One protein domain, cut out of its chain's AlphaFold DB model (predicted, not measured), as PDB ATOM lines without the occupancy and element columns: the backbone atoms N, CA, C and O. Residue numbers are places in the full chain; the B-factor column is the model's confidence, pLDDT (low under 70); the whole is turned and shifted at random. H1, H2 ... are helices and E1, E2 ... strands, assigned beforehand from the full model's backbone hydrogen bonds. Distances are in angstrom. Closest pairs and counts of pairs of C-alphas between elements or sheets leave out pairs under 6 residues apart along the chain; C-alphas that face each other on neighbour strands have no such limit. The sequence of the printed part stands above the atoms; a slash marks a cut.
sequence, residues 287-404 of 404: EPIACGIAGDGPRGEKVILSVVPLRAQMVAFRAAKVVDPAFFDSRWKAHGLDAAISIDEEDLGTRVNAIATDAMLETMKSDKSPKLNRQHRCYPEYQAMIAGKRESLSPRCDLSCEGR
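What this domain is: This is residues 287 to 404 of the 404 residues of an uncharacterized protein of Proteobacteria bacterium (UniProt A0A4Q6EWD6). One long helix, H3, runs along most of a rod, and its residues 348 to 363 cover one face of a small twisted sheet, two layers in all. H1 and H2 lie beyond the sheet at one end, where residues 319 to 327 stick out; H4 and two long unnamed stretches lie at the other. The printed part has 118 residues, with elements in the order E1 E2 H1 H2 H3 H4 E3; the sheet, E2 E1 E3, is antiparallel. The class is mixed, helices and strands; the whole is loose, radius of gyration of the C-alphas 18.7 A, spanning 56 by 27 by 22 A.

How they stand to each other: E1, residues 287 to 293, and E2, residues 302 to 307, form an antiparallel hairpin, with N 289 and O 305 within hydrogen-bond range at 2.9 A. E3, residues 399 to 403, is antiparallel to E1, with N 400 and O 292 within range at 2.8 A. H3, residues 337 to 365, is on this sheet; its closest C-alphas to E3 are Asn 353 and Leu 399, 6.2 A. H1, residues 310 to 319, only just touches H3, with 3 pairs of C-alphas within 8 A, the closest Leu 310 and Ile 341, 6.4 A. H4, residues 379 to 386, also only just touches H3, with 3 such pairs, the closest Leu 361 and Tyr 382, 7.0 A, about perpendicular at 77 degrees. H2, residues 325 to 334, is close but not clearly touching H1, the closest C-alphas being Arg 318 and Pro 325, 7.3 A. Every O i to N i+4 pair is within range in H1, H2 and H4, and 23 of 25 in H3.

Where its parts are: E1 begins at C-alpha 287 (111.565, 128.446, 208.864) and is 19.6 A long. H3 is 39.5 A, with a kink of 40 degrees near residue 347. E3 ends at C-alpha 403 (117.792, 130.688, 203.562).

The domain as a whole: The C-alphas farthest apart, Phe 327 and Gln 375, are 56.5 A apart. The printed part has no cut; the links H3 to H4 and H4 to E3 are long. The model's confidence is low, with pLDDT under 70, at several places, among them residues 297 to 299, residues 334 to 336, residues 367 to 375 and residues 402 to 404.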
ATOM      1  N   GLU A 287     110.170 128.260 209.223       87.06
ATOM      2  CA  GLU A 287     111.565 128.446 208.864       87.06
ATOM      3  C   GLU A 287     111.889 129.945 208.856       87.06
ATOM      4  O   GLU A 287     111.181 130.729 208.217       87.06
ATOM      5  N   PRO A 288     112.930 130.379 209.593       86.75
ATOM      6  CA  PRO A 288     113.341 131.768 209.580       86.75
ATOM      7  C   PRO A 288     114.141 132.070 208.310       86.75
ATOM      8  O   PRO A 288     115.236 131.536 208.126       86.75
ATOM      9  N   ILE A 289     113.642 132.982 207.479       84.38
ATOM     10  CA  ILE A 289     114.348 133.481 206.296       84.38
ATOM     11  C   ILE A 289     114.789 134.916 206.552       84.38
ATOM     12  O   ILE A 289     114.004 135.754 206.994       84.38
ATOM     13  N   ALA A 290     116.064 135.203 206.293       84.81
ATOM     14  CA  ALA A 290     116.614 136.535 206.479       84.81
ATOM     15  C   ALA A 290     116.650 137.270 205.136       84.81
ATOM     16  O   ALA A 290     117.444 136.933 204.258       84.81
ATOM     17  N   CYS A 291     115.817 138.296 205.009       82.81
ATOM     18  CA  CYS A 291     115.702 139.111 203.808       82.81
ATOM     19  C   CYS A 291     116.359 140.472 204.017       82.81
ATOM     20  O   CYS A 291     116.079 141.153 204.999       82.81
ATOM     21  N   GLY A 292     117.239 140.873 203.107       80.00
ATOM     22  CA  GLY A 292     117.900 142.179 203.120       80.00
ATOM     23  C   GLY A 292     117.807 142.853 201.758       80.00
ATOM     24  O   GLY A 292     117.409 142.231 200.775       80.00
ATOM     25  N   ILE A 293     118.183 144.127 201.681       77.38
ATOM     26  CA  ILE A 293     118.203 144.843 200.403       77.38
ATOM     27  C   ILE A 293     119.448 144.425 199.615       77.38
ATOM     28  O   ILE A 293     120.563 144.351 200.144       77.38
ATOM     29  N   ALA A 294     119.252 144.116 198.334       72.88
ATOM     30  CA  ALA A 294     120.312 143.654 197.458       72.88
ATOM     31  C   ALA A 294     121.465 144.672 197.414       72.88
ATOM     32  O   ALA A 294     121.292 145.835 197.052       72.88
ATOM     33  N   GLY A 295     122.676 144.229 197.764       67.44
ATOM     34  CA  GLY A 295     123.889 145.049 197.699       67.44
ATOM     35  C   GLY A 295     124.251 145.837 198.963       67.44
ATOM     36  O   GLY A 295     125.209 146.608 198.904       67.44
ATOM     37  N   ASP A 296     123.568 145.630 200.093       70.19
ATOM     38  CA  ASP A 296     123.984 146.174 201.403       70.19
ATOM     39  C   ASP A 296     125.158 145.410 202.044       70.19
ATOM     40  O   ASP A 296     125.757 145.840 203.035       70.19
ATOM     41  N   GLY A 297     125.511 144.259 201.471       66.38
ATOM     42  CA  GLY A 297     126.562 143.386 201.978       66.38
ATOM     43  C   GLY A 297     126.204 142.703 203.311       66.38
ATOM     44  O   GLY A 297     125.087 142.820 203.813       66.38
ATOM     45  N   PRO A 298     127.156 141.984 203.936       67.94
ATOM     46  CA  PRO A 298     126.887 141.113 205.089       67.94
ATOM     47  C   PRO A 298     126.443 141.834 206.371       67.94
ATOM     48  O   PRO A 298     126.000 141.190 207.318       67.94
ATOM     49  N   ARG A 299     126.616 143.160 206.429       69.19
ATOM     50  CA  ARG A 299     126.251 144.014 207.572       69.19
ATOM     51  C   ARG A 299     124.946 144.783 207.352       69.19
ATOM     52  O   ARG A 299     124.568 145.556 208.235       69.19
ATOM     53  N   GLY A 300     124.300 144.595 206.199       71.12
ATOM     54  CA  GLY A 300     122.977 145.136 205.920       71.12
ATOM     55  C   GLY A 300     121.958 144.654 206.946       71.12
ATOM     56  O   GLY A 300     122.065 143.545 207.478       71.12
ATOM     57  N   GLU A 301     120.984 145.504 207.255       74.06
ATOM     58  CA  GLU A 301     119.883 145.103 208.123       74.06
ATOM     59  C   GLU A 301     119.016 144.068 207.404       74.06
ATOM     60  O   GLU A 301     118.695 144.222 206.226       74.06
ATOM     61  N   LYS A 302     118.667 142.993 208.116       78.00
ATOM     62  CA  LYS A 302     117.834 141.916 207.585       78.00
ATOM     63  C   LYS A 302     116.504 141.880 208.332       78.00
ATOM     64  O   LYS A 302     116.488 141.870 209.563       78.00
ATOM     65  N   VAL A 303     115.404 141.807 207.592       79.69
ATOM     66  CA  VAL A 303     114.080 141.459 208.110       79.69
ATOM     67  C   VAL A 303     114.014 139.939 208.215       79.69
ATOM     68  O   VAL A 303     114.294 139.231 207.247       79.69
ATOM     69  N   ILE A 304     113.688 139.430 209.403       83.12
ATOM     70  CA  ILE A 304     113.509 137.994 209.617       83.12
ATOM     71  C   ILE A 304     112.045 137.654 209.382       83.12
ATOM     72  O   ILE A 304     111.174 138.057 210.153       83.12
ATOM     73  N   LEU A 305     111.791 136.900 208.323       83.62
ATOM     74  CA  LEU A 305     110.492 136.318 208.030       83.62
ATOM     75  C   LEU A 305     110.400 134.940 208.666       83.62
ATOM     76  O   LEU A 305     111.389 134.217 208.730       83.62
ATOM     77  N   SER A 306     109.208 134.571 209.116       84.94
ATOM     78  CA  SER A 306     108.877 133.187 209.452       84.94
ATOM     79  C   SER A 306     107.956 132.673 208.361       84.94
ATOM     80  O   SER A 306     106.857 133.205 208.232       84.94
ATOM     81  N   VAL A 307     108.414 131.691 207.585       86.69
ATOM     82  CA  VAL A 307     107.616 131.061 206.523       86.69
ATOM     83  C   VAL A 307     107.328 129.607 206.851       86.69
ATOM     84  O   VAL A 307     108.113 128.958 207.540       86.69
ATOM     85  N   VAL A 308     106.226 129.068 206.355       88.19
ATOM     86  CA  VAL A 308     105.871 127.656 206.481       88.19
ATOM     87  C   VAL A 308     105.808 127.057 205.077       88.19
ATOM     88  O   VAL A 308     104.812 127.236 204.385       88.19
ATOM     89  N   PRO A 309     106.832 126.313 204.628       88.06
ATOM     90  CA  PRO A 309     106.766 125.597 203.353       88.06
ATOM     91  C   PRO A 309     105.647 124.543 203.343       88.06
ATOM     92  O   PRO A 309     105.363 123.941 204.390       88.06
ATOM     93  N   LEU A 310     105.073 124.219 202.171       87.31
ATOM     94  CA  LEU A 310     104.060 123.155 202.061       87.31
ATOM     95  C   LEU A 310     104.578 121.831 202.639       87.31
ATOM     96  O   LEU A 310     103.845 121.108 203.313       87.31
ATOM     97  N   ARG A 311     105.870 121.526 202.466       90.06
ATOM     98  CA  ARG A 311     106.500 120.343 203.067       90.06
ATOM     99  C   ARG A 311     106.382 120.321 204.594       90.06
ATOM    100  O   ARG A 311     106.046 119.281 205.162       90.06
ATOM    101  N   ALA A 312     106.632 121.445 205.264       91.31
ATOM    102  CA  ALA A 312     106.528 121.546 206.721       91.31
ATOM    103  C   ALA A 312     105.074 121.377 207.188       91.31
ATOM    104  O   ALA A 312     104.808 120.652 208.152       91.31
ATOM    105  N   GLN A 313     104.136 121.976 206.452       92.31
ATOM    106  CA  GLN A 313     102.698 121.805 206.644       92.31
ATOM    107  C   GLN A 313     102.277 120.332 206.524       92.31
ATOM    108  O   GLN A 313     101.604 119.776 207.395       92.31
ATOM    109  N   MET A 314     102.740 119.652 205.480       92.81
ATOM    110  CA  MET A 314     102.461 118.243 205.250       92.81
ATOM    111  C   MET A 314     103.028 117.319 206.337       92.81
ATOM    112  O   MET A 314     102.373 116.355 206.740       92.81
ATOM    113  N   VAL A 315     104.233 117.607 206.838       93.81
ATOM    114  CA  VAL A 315     104.837 116.864 207.955       93.81
ATOM    115  C   VAL A 315     104.006 117.030 209.228       93.81
ATOM    116  O   VAL A 315     103.749 116.042 209.922       93.81
ATOM    117  N   ALA A 316     103.537 118.248 209.515       93.88
ATOM    118  CA  ALA A 316     102.643 118.503 210.642       93.88
ATOM    119  C   ALA A 316     101.307 117.763 210.487       93.88
ATOM    120  O   ALA A 316     100.827 117.148 211.442       93.88
ATOM    121  N   PHE A 317     100.752 117.738 209.272       95.12
ATOM    122  CA  PHE A 317      99.524 117.005 208.981       95.12
ATOM    123  C   PHE A 317      99.694 115.489 209.163       95.12
ATOM    124  O   PHE A 317      98.880 114.844 209.826       95.12
ATOM    125  N   ARG A 318     100.804 114.911 208.689       94.62
ATOM    126  CA  ARG A 318     101.157 113.502 208.940       94.62
ATOM    127  C   ARG A 318     101.263 113.198 210.437       94.62
ATOM    128  O   ARG A 318     100.807 112.150 210.896       94.62
ATOM    129  N   ALA A 319     101.846 114.113 211.213       93.12
ATOM    130  CA  ALA A 319     102.010 113.965 212.658       93.12
ATOM    131  C   ALA A 319     100.680 113.979 213.434       93.12
ATOM    132  O   ALA A 319     100.631 113.455 214.548       93.12
ATOM    133  N   ALA A 320      99.596 114.500 212.843       89.69
ATOM    134  CA  ALA A 320      98.251 114.421 213.413       89.69
ATOM    135  C   ALA A 320      97.666 112.994 213.396       89.69
ATOM    136  O   ALA A 320      96.667 112.749 214.067       89.69
ATOM    137  N   LYS A 321      98.298 112.046 212.678       90.00
ATOM    138  CA  LYS A 321      97.934 110.615 212.644       90.00
ATOM    139  C   LYS A 321      96.453 110.367 212.335       90.00
ATOM    140  O   LYS A 321      95.827 109.487 212.920       90.00
ATOM    141  N   VAL A 322      95.902 111.131 211.391       90.88
ATOM    142  CA  VAL A 322      94.510 110.982 210.931       90.88
ATOM    143  C   VAL A 322      94.255 109.585 210.345       90.88
ATOM    144  O   VAL A 322      93.164 109.037 210.479       90.88
ATOM    145  N   VAL A 323      95.279 108.992 209.730       93.12
ATOM    146  CA  VAL A 323      95.293 107.617 209.213       93.12
ATOM    147  C   VAL A 323      96.611 106.931 209.571       93.12
ATOM    148  O   VAL A 323      97.553 107.571 210.045       93.12
ATOM    149  N   ASP A 324      96.684 105.623 209.315       94.50
ATOM    150  CA  ASP A 324      97.919 104.850 209.438       94.50
ATOM    151  C   ASP A 324      99.075 105.484 208.621       94.50
ATOM    152  O   ASP A 324      98.874 105.816 207.444       94.50
ATOM    153  N   PRO A 325     100.286 105.638 209.199       93.69
ATOM    154  CA  PRO A 325     101.413 106.263 208.510       93.69
ATOM    155  C   PRO A 325     101.821 105.573 207.205       93.69
ATOM    156  O   PRO A 325     102.187 106.261 206.257       93.69
ATOM    157  N   ALA A 326     101.732 104.241 207.111       94.25
ATOM    158  CA  ALA A 326     102.092 103.538 205.883       94.25
ATOM    159  C   ALA A 326     101.069 103.806 204.770       94.25
ATOM    160  O   ALA A 326     101.447 103.966 203.607       94.25
ATOM    161  N   PHE A 327      99.780 103.920 205.113       91.88
ATOM    162  CA  PHE A 327      98.762 104.363 204.158       91.88
ATOM    163  C   PHE A 327      99.001 105.808 203.703       91.88
ATOM    164  O   PHE A 327      98.953 106.079 202.504       91.88
ATOM    165  N   PHE A 328      99.291 106.720 204.638       93.94
ATOM    166  CA  PHE A 328      99.618 108.114 204.325       93.94
ATOM    167  C   PHE A 328     100.793 108.193 203.340       93.94
ATOM    168  O   PHE A 328     100.667 108.781 202.268       93.94
ATOM    169  N   ASP A 329     101.906 107.528 203.659       91.88
ATOM    170  CA  ASP A 329     103.128 107.544 202.848       91.88
ATOM    171  C   ASP A 329     102.920 106.863 201.481       91.88
ATOM    172  O   ASP A 329     103.515 107.258 200.475       91.88
ATOM    173  N   SER A 330     102.041 105.858 201.409       81.56
ATOM    174  CA  SER A 330     101.632 105.246 200.140       81.56
ATOM    175  C   SER A 330     100.867 106.234 199.254       81.56
ATOM    176  O   SER A 330     101.167 106.339 198.063       81.56
ATOM    177  N   ARG A 331      99.920 106.995 199.820       81.56
ATOM    178  CA  ARG A 331      99.150 108.006 199.078       81.56
ATOM    179  C   ARG A 331      99.988 109.206 198.683       81.56
ATOM    180  O   ARG A 331      99.824 109.695 197.569       81.56
ATOM    181  N   TRP A 332     100.924 109.614 199.532       83.38
ATOM    182  CA  TRP A 332     101.894 110.662 199.228       83.38
ATOM    183  C   TRP A 332     102.598 110.405 197.896       83.38
ATOM    184  O   TRP A 332     102.590 111.241 196.993       83.38
ATOM    185  N   LYS A 333     103.138 109.189 197.760       75.81
ATOM    186  CA  LYS A 333     103.819 108.732 196.549       75.81
ATOM    187  C   LYS A 333     102.848 108.569 195.382       75.81
ATOM    188  O   LYS A 333     103.135 109.040 194.288       75.81
ATOM    189  N   ALA A 334     101.698 107.928 195.609       67.88
ATOM    190  CA  ALA A 334     100.729 107.629 194.552       67.88
ATOM    191  C   ALA A 334     100.135 108.884 193.892       67.88
ATOM    192  O   ALA A 334      99.809 108.848 192.709       67.88
ATOM    193  N   HIS A 335     100.002 109.979 194.643       67.38
ATOM    194  CA  HIS A 335      99.495 111.253 194.132       67.38
ATOM    195  C   HIS A 335     100.601 112.214 193.675       67.38
ATOM    196  O   HIS A 335     100.289 113.318 193.249       67.38
ATOM    197  N   GLY A 336     101.876 111.807 193.717       67.69
ATOM    198  CA  GLY A 336     102.986 112.619 193.216       67.69
ATOM    199  C   GLY A 336     103.250 113.888 194.031       67.69
ATOM    200  O   GLY A 336     103.680 114.890 193.462       67.69
ATOM    201  N   LEU A 337     103.002 113.859 195.348       76.06
ATOM    202  CA  LEU A 337     103.137 115.048 196.197       76.06
ATOM    203  C   LEU A 337     104.552 115.613 196.246       76.06
ATOM    204  O   LEU A 337     104.696 116.825 196.338       76.06
ATOM    205  N   ASP A 338     105.586 114.776 196.144       76.94
ATOM    206  CA  ASP A 338     106.966 115.271 196.116       76.94
ATOM    207  C   ASP A 338     107.191 116.246 194.960       76.94
ATOM    208  O   ASP A 338     107.827 117.275 195.149       76.94
ATOM    209  N   ALA A 339     106.615 115.968 193.790       68.38
ATOM    210  CA  ALA A 339     106.754 116.842 192.639       68.38
ATOM    211  C   ALA A 339     105.884 118.102 192.755       68.38
ATOM    212  O   ALA A 339     106.334 119.176 192.376       68.38
ATOM    213  N   ALA A 340     104.673 117.996 193.316       72.19
ATOM    214  CA  ALA A 340     103.839 119.169 193.601       72.19
ATOM    215  C   ALA A 340     104.517 120.115 194.606       72.19
ATOM    216  O   ALA A 340     104.505 121.327 194.425       72.19
ATOM    217  N   ILE A 341     105.168 119.553 195.628       78.50
ATOM    218  CA  ILE A 341     105.952 120.313 196.604       78.50
ATOM    219  C   ILE A 341     107.192 120.922 195.960       78.50
ATOM    220  O   ILE A 341     107.527 122.045 196.293       78.50
ATOM    221  N   SER A 342     107.864 120.236 195.035       75.06
ATOM    222  CA  SER A 342     108.983 120.850 194.312       75.06
ATOM    223  C   SER A 342     108.547 122.060 193.482       75.06
ATOM    224  O   SER A 342     109.261 123.053 193.471       75.06
ATOM    225  N   ILE A 343     107.365 122.019 192.852       70.25
ATOM    226  CA  ILE A 343     106.806 123.191 192.153       70.25
ATOM    227  C   ILE A 343     106.502 124.317 193.158       70.25
ATOM    228  O   ILE A 343     106.834 125.470 192.901       70.25
ATOM    229  N   ASP A 344     105.922 123.990 194.321       76.75
ATOM    230  CA  ASP A 344     105.721 124.970 195.401       76.75
ATOM    231  C   ASP A 344     107.046 125.571 195.896       76.75
ATOM    232  O   ASP A 344     107.127 126.767 196.135       76.75
ATOM    233  N   GLU A 345     108.099 124.764 196.036       75.06
ATOM    234  CA  GLU A 345     109.428 125.207 196.474       75.06
ATOM    235  C   GLU A 345     110.103 126.126 195.432       75.06
ATOM    236  O   GLU A 345     110.843 127.034 195.815       75.06
ATOM    237  N   GLU A 346     109.823 125.954 194.136       71.31
ATOM    238  CA  GLU A 346     110.245 126.891 193.081       71.31
ATOM    239  C   GLU A 346     109.484 128.229 193.170       71.31
ATOM    240  O   GLU A 346     110.095 129.298 193.079       71.31
ATOM    241  N   ASP A 347     108.171 128.186 193.424       72.44
ATOM    242  CA  ASP A 347     107.319 129.370 193.627       72.44
ATOM    243  C   ASP A 347     107.592 130.076 194.973       72.44
ATOM    244  O   ASP A 347     107.424 131.292 195.120       72.44
ATOM    245  N   LEU A 348     108.103 129.337 195.963       75.44
ATOM    246  CA  LEU A 348     108.416 129.833 197.302       75.44
ATOM    247  C   LEU A 348     109.401 131.004 197.260       75.44
ATOM    248  O   LEU A 348     109.253 131.935 198.046       75.44
ATOM    249  N   GLY A 349     110.367 131.008 196.337       72.38
ATOM    250  CA  GLY A 349     111.296 132.132 196.175       72.38
ATOM    251  C   GLY A 349     110.581 133.444 195.831       72.38
ATOM    252  O   GLY A 349     110.854 134.484 196.435       72.38
ATOM    253  N   THR A 350     109.611 133.386 194.916       72.06
ATOM    254  CA  THR A 350     108.768 134.530 194.531       72.06
ATOM    255  C   THR A 350     107.904 134.984 195.703       72.06
ATOM    256  O   THR A 350     107.910 136.168 196.056       72.06
ATOM    257  N   ARG A 351     107.236 134.035 196.373       81.38
ATOM    258  CA  ARG A 351     106.409 134.297 197.561       81.38
ATOM    259  C   ARG A 351     107.199 134.980 198.672       81.38
ATOM    260  O   ARG A 351     106.765 135.989 199.220       81.38
ATOM    261  N   VAL A 352     108.378 134.451 198.988       81.50
ATOM    262  CA  VAL A 352     109.271 134.961 200.034       81.50
ATOM    263  C   VAL A 352     109.676 136.406 199.753       81.50
ATOM    264  O   VAL A 352     109.616 137.233 200.662       81.50
ATOM    265  N   ASN A 353     110.018 136.746 198.508       78.00
ATOM    266  CA  ASN A 353     110.370 138.119 198.135       78.00
ATOM    267  C   ASN A 353     109.182 139.088 198.269       78.00
ATOM    268  O   ASN A 353     109.350 140.223 198.731       78.00
ATOM    269  N   ALA A 354     107.971 138.649 197.918       80.06
ATOM    270  CA  ALA A 354     106.761 139.452 198.083       80.06
ATOM    271  C   ALA A 354     106.419 139.673 199.571       80.06
ATOM    272  O   ALA A 354     106.213 140.814 199.996       80.06
ATOM    273  N   ILE A 355     106.481 138.618 200.395       84.44
ATOM    274  CA  ILE A 355     106.322 138.704 201.860       84.44
ATOM    275  C   ILE A 355     107.373 139.647 202.460       84.44
ATOM    276  O   ILE A 355     107.055 140.475 203.316       84.44
ATOM    277  N   ALA A 356     108.626 139.549 202.006       82.31
ATOM    278  CA  ALA A 356     109.715 140.409 202.456       82.31
ATOM    279  C   ALA A 356     109.432 141.879 202.161       82.31
ATOM    280  O   ALA A 356     109.664 142.732 203.017       82.31
ATOM    281  N   THR A 357     108.904 142.163 200.970       80.69
ATOM    282  CA  THR A 357     108.542 143.520 200.547       80.69
ATOM    283  C   THR A 357     107.475 144.095 201.465       80.69
ATOM    284  O   THR A 357     107.640 145.197 201.989       80.69
ATOM    285  N   ASP A 358     106.427 143.324 201.744       82.06
ATOM    286  CA  ASP A 358     105.363 143.728 202.660       82.06
ATOM    287  C   ASP A 358     105.864 143.968 204.089       82.06
ATOM    288  O   ASP A 358     105.555 144.997 204.696       82.06
ATOM    289  N   ALA A 359     106.680 143.055 204.619       81.81
ATOM    290  CA  ALA A 359     107.250 143.174 205.960       81.81
ATOM    291  C   ALA A 359     108.198 144.379 206.078       81.81
ATOM    292  O   ALA A 359     108.213 145.077 207.098       81.81
ATOM    293  N   MET A 360     108.971 144.657 205.025       78.50
ATOM    294  CA  MET A 360     109.843 145.826 204.940       78.50
ATOM    295  C   MET A 360     109.020 147.119 204.926       78.50
ATOM    296  O   MET A 360     109.268 148.018 205.732       78.50
ATOM    297  N   LEU A 361     107.989 147.195 204.078       78.75
ATOM    298  CA  LEU A 361     107.078 148.340 204.009       78.75
ATOM    299  C   LEU A 361     106.380 148.591 205.349       78.75
ATOM    300  O   LEU A 361     106.278 149.739 205.777       78.75
ATOM    301  N   GLU A 362     105.926 147.545 206.039       80.81
ATOM    302  CA  GLU A 362     105.315 147.667 207.365       80.81
ATOM    303  C   GLU A 362     106.314 148.175 208.415       80.81
ATOM    304  O   GLU A 362     106.005 149.088 209.189       80.81
ATOM    305  N   THR A 363     107.536 147.637 208.416       76.75
ATOM    306  CA  THR A 363     108.619 148.073 209.313       76.75
ATOM    307  C   THR A 363     108.943 149.553 209.109       76.75
ATOM    308  O   THR A 363     109.098 150.296 210.080       76.75
ATOM    309  N   MET A 364     108.979 150.002 207.854       72.19
ATOM    310  CA  MET A 364     109.233 151.397 207.498       72.19
ATOM    311  C   MET A 364     108.066 152.323 207.853       72.19
ATOM    312  O   MET A 364     108.292 153.392 208.414       72.19
ATOM    313  N   LYS A 365     106.818 151.916 207.577       75.56
ATOM    314  CA  LYS A 365     105.613 152.683 207.948       75.56
ATOM    315  C   LYS A 365     105.498 152.882 209.460       75.56
ATOM    316  O   LYS A 365     105.016 153.916 209.903       75.56
ATOM    317  N   SER A 366     105.924 151.892 210.240       72.75
ATOM    318  CA  SER A 366     105.839 151.912 211.704       72.75
ATOM    319  C   SER A 366     107.069 152.505 212.402       72.75
ATOM    320  O   SER A 366     107.123 152.493 213.630       72.75
ATOM    321  N   ASP A 367     108.042 153.014 211.639       68.50
ATOM    322  CA  ASP A 367     109.319 153.558 212.124       68.50
ATOM    323  C   ASP A 367     110.081 152.611 213.077       68.50
ATOM    324  O   ASP A 367     110.851 153.029 213.943       68.50
ATOM    325  N   LYS A 368     109.863 151.295 212.929       65.69
ATOM    326  CA  LYS A 368     110.424 150.266 213.820       65.69
ATOM    327  C   LYS A 368     111.901 149.969 213.548       65.69
ATOM    328  O   LYS A 368     112.535 149.311 214.368       65.69
ATOM    329  N   SER A 369     112.457 150.456 212.434       65.75
ATOM    330  CA  SER A 369     113.879 150.320 212.098       65.75
ATOM    331  C   SER A 369     114.550 151.681 211.842       65.75
ATOM    332  O   SER A 369     114.414 152.255 210.758       65.75
ATOM    333  N   PRO A 370     115.352 152.182 212.805       56.00
ATOM    334  CA  PRO A 370     116.076 153.447 212.681       56.00
ATOM    335  C   PRO A 370     117.178 153.497 211.611       56.00
ATOM    336  O   PRO A 370     117.713 154.574 211.356       56.00
ATOM    337  N   LYS A 371     117.591 152.363 211.027       61.59
ATOM    338  CA  LYS A 371     118.615 152.349 209.963       61.59
ATOM    339  C   LYS A 371     117.993 152.217 208.573       61.59
ATOM    340  O   LYS A 371     118.518 152.809 207.631       61.59
ATOM    341  N   LEU A 372     116.851 151.532 208.448       61.94
ATOM    342  CA  LEU A 372     116.078 151.458 207.201       61.94
ATOM    343  C   LEU A 372     115.324 152.765 206.882       61.94
ATOM    344  O   LEU A 372     115.016 153.028 205.721       61.94
ATOM    345  N   ASN A 373     115.048 153.607 207.883       61.41
ATOM    346  CA  ASN A 373     114.095 154.718 207.776       61.41
ATOM    347  C   ASN A 373     114.633 156.074 207.276       61.41
ATOM    348  O   ASN A 373     113.826 156.936 206.969       61.41
ATOM    349  N   ARG A 374     115.934 156.381 207.275       61.81
ATOM    350  CA  ARG A 374     116.388 157.746 206.888       61.81
ATOM    351  C   ARG A 374     117.731 157.793 206.184       61.81
ATOM    352  O   ARG A 374     117.987 158.734 205.440       61.81
ATOM    353  N   GLN A 375     118.583 156.801 206.414       64.12
ATOM    354  CA  GLN A 375     119.941 156.755 205.862       64.12
ATOM    355  C   GLN A 375     120.093 155.705 204.758       64.12
ATOM    356  O   GLN A 375     121.118 155.664 204.081       64.12
ATOM    357  N   HIS A 376     119.076 154.867 204.558       72.81
ATOM    358  CA  HIS A 376     119.120 153.804 203.574       72.81
ATOM    359  C   HIS A 376     118.958 154.350 202.150       72.81
ATOM    360  O   HIS A 376     118.028 155.106 201.871       72.81
ATOM    361  N   ARG A 377     119.818 153.931 201.212       77.25
ATOM    362  CA  ARG A 377     119.815 154.448 199.825       77.25
ATOM    363  C   ARG A 377     118.488 154.222 199.090       77.25
ATOM    364  O   ARG A 377     118.113 155.019 198.242       77.25
ATOM    365  N   CYS A 378     117.784 153.149 199.442       79.56
ATOM    366  CA  CYS A 378     116.491 152.790 198.860       79.56
ATOM    367  C   CYS A 378     115.301 153.451 199.560       79.56
ATOM    368  O   CYS A 378     114.180 153.342 199.072       79.56
ATOM    369  N   TYR A 379     115.522 154.158 200.675       78.69
ATOM    370  CA  TYR A 379     114.458 154.808 201.441       78.69
ATOM    371  C   TYR A 379     113.529 155.693 200.583       78.69
ATOM    372  O   TYR A 379     112.314 155.571 200.737       78.69
ATOM    373  N   PRO A 380     114.030 156.517 199.634       83.12
ATOM    374  CA  PRO A 380     113.158 157.313 198.769       83.12
ATOM    375  C   PRO A 380     112.233 156.471 197.883       83.12
ATOM    376  O   PRO A 380     111.087 156.858 197.663       83.12
ATOM    377  N   GLU A 381     112.697 155.317 197.391       83.75
ATOM    378  CA  GLU A 381     111.885 154.430 196.549       83.75
ATOM    379  C   GLU A 381     110.774 153.759 197.359       83.75
ATOM    380  O   GLU A 381     109.620 153.748 196.933       83.75
ATOM    381  N   TYR A 382     111.094 153.290 198.565       80.00
ATOM    382  CA  TYR A 382     110.098 152.751 199.487       80.00
ATOM    383  C   TYR A 382     109.084 153.820 199.928       80.00
ATOM    384  O   TYR A 382     107.893 153.537 199.988       80.00
ATOM    385  N   GLN A 383     109.508 155.066 200.177       82.38
ATOM    386  CA  GLN A 383     108.586 156.178 200.460       82.38
ATOM    387  C   GLN A 383     107.670 156.489 199.271       82.38
ATOM    388  O   GLN A 383     106.486 156.762 199.465       82.38
ATOM    389  N   ALA A 384     108.187 156.415 198.041       83.56
ATOM    390  CA  ALA A 384     107.372 156.563 196.842       83.56
ATOM    391  C   ALA A 384     106.323 155.446 196.727       83.56
ATOM    392  O   ALA A 384     105.170 155.753 196.434       83.56
ATOM    393  N   MET A 385     106.679 154.191 197.030       83.00
ATOM    394  CA  MET A 385     105.715 153.081 197.091       83.00
ATOM    395  C   MET A 385     104.675 153.262 198.202       83.00
ATOM    396  O   MET A 385     103.483 153.122 197.954       83.00
ATOM    397  N   ILE A 386     105.096 153.636 199.417       82.19
ATOM    398  CA  ILE A 386     104.183 153.906 200.545       82.19
ATOM    399  C   ILE A 386     103.175 155.004 200.185       82.19
ATOM    400  O   ILE A 386     102.008 154.908 200.552       82.19
ATOM    401  N   ALA A 387     103.622 156.033 199.462       83.88
ATOM    402  CA  ALA A 387     102.785 157.133 199.000       83.88
ATOM    403  C   ALA A 387     101.947 156.801 197.748       83.88
ATOM    404  O   ALA A 387     101.317 157.708 197.206       83.88
ATOM    405  N   GLY A 388     101.980 155.559 197.250       81.62
ATOM    406  CA  GLY A 388     101.270 155.143 196.035       81.62
ATOM    407  C   GLY A 388     101.790 155.797 194.750       81.62
ATOM    408  O   GLY A 388     101.112 155.795 193.732       81.62
ATOM    409  N   LYS A 389     102.988 156.394 194.777       86.19
ATOM    410  CA  LYS A 389     103.617 157.045 193.613       86.19
ATOM    411  C   LYS A 389     104.380 156.062 192.728       86.19
ATOM    412  O   LYS A 389     104.914 156.464 191.696       86.19
ATOM    413  N   ARG A 390     104.504 154.807 193.162       79.31
ATOM    414  CA  ARG A 390     105.208 153.744 192.453       79.31
ATOM    415  C   ARG A 390     104.646 152.382 192.840       79.31
ATOM    416  O   ARG A 390     104.374 152.160 194.014       79.31
ATOM    417  N   GLU A 391     104.539 151.489 191.865       76.06
ATOM    418  CA  GLU A 391     104.025 150.127 192.061       76.06
ATOM    419  C   GLU A 391     105.119 149.129 192.478       76.06
ATOM    420  O   GLU A 391     104.833 148.163 193.176       76.06
ATOM    421  N   SER A 392     106.384 149.367 192.105       75.12
ATOM    422  CA  SER A 392     107.499 148.444 192.366       75.12
ATOM    423  C   SER A 392     108.831 149.145 192.661       75.12
ATOM    424  O   SER A 392     109.042 150.312 192.315       75.12
ATOM    425  N   LEU A 393     109.755 148.430 193.313       75.62
ATOM    426  CA  LEU A 393     111.121 148.897 193.572       75.62
ATOM    427  C   LEU A 393     111.979 148.816 192.303       75.62
ATOM    428  O   LEU A 393     111.683 148.075 191.370       75.62
ATOM    429  N   SER A 394     113.050 149.612 192.234       80.31
ATOM    430  CA  SER A 394     114.064 149.406 191.199       80.31
ATOM    431  C   SER A 394     114.874 148.137 191.495       80.31
ATOM    432  O   SER A 394     115.090 147.832 192.668       80.31
ATOM    433  N   PRO A 395     115.469 147.491 190.473       79.06
ATOM    434  CA  PRO A 395     116.302 146.301 190.671       79.06
ATOM    435  C   PRO A 395     117.479 146.473 191.648       79.06
ATOM    436  O   PRO A 395     118.055 145.512 192.143       79.06
ATOM    437  N   ARG A 396     117.889 147.719 191.931       76.06
ATOM    438  CA  ARG A 396     118.967 148.047 192.886       76.06
ATOM    439  C   ARG A 396     118.496 148.093 194.344       76.06
ATOM    440  O   ARG A 396     119.326 148.226 195.249       76.06
ATOM    441  N   CYS A 397     117.185 148.050 194.530       77.75
ATOM    442  CA  CYS A 397     116.470 148.090 195.793       77.75
ATOM    443  C   CYS A 397     115.612 146.843 196.023       77.75
ATOM    444  O   CYS A 397     114.925 146.785 197.044       77.75
ATOM    445  N   ASP A 398     115.704 145.858 195.122       75.44
ATOM    446  CA  ASP A 398     115.115 144.536 195.289       75.44
ATOM    447  C   ASP A 398     115.589 143.885 196.587       75.44
ATOM    448  O   ASP A 398     116.698 144.123 197.084       75.44
ATOM    449  N   LEU A 399     114.724 143.042 197.138       75.50
ATOM    450  CA  LEU A 399     115.040 142.247 198.308       75.50
ATOM    451  C   LEU A 399     115.689 140.937 197.873       75.50
ATOM    452  O   LEU A 399     115.232 140.272 196.949       75.50
ATOM    453  N   SER A 400     116.767 140.582 198.563       76.19
ATOM    454  CA  SER A 400     117.391 139.268 198.484       76.19
ATOM    455  C   SER A 400     117.130 138.534 199.790       76.19
ATOM    456  O   SER A 400     117.444 139.040 200.874       76.19
ATOM    457  N   CYS A 401     116.556 137.345 199.685       76.56
ATOM    458  CA  CYS A 401     116.273 136.477 200.813       76.56
ATOM    459  C   CYS A 401     117.209 135.271 200.772       76.56
ATOM    460  O   CYS A 401     117.204 134.494 199.822       76.56
ATOM    461  N   GLU A 402     118.021 135.118 201.815       65.56
ATOM    462  CA  GLU A 402     118.905 133.966 201.978       65.56
ATOM    463  C   GLU A 402     118.289 133.030 203.025       65.56
ATOM    464  O   GLU A 402     118.062 133.427 204.178       65.56
ATOM    465  N   GLY A 403     118.014 131.786 202.622       54.97
ATOM    466  CA  GLY A 403     117.792 130.688 203.562       54.97
ATOM    467  C   GLY A 403     119.083 130.430 204.341       54.97
ATOM    468  O   GLY A 403     120.169 130.491 203.763       54.97
ATOM    469  N   ARG A 404     118.984 130.236 205.658       40.19
ATOM    470  CA  ARG A 404     120.156 129.988 206.512       40.19
ATOM    471  C   ARG A 404     120.719 128.586 206.361       40.19
ATOM    472  O   ARG A 404     119.899 127.645 206.295       40.19
TER     473      ARG A 404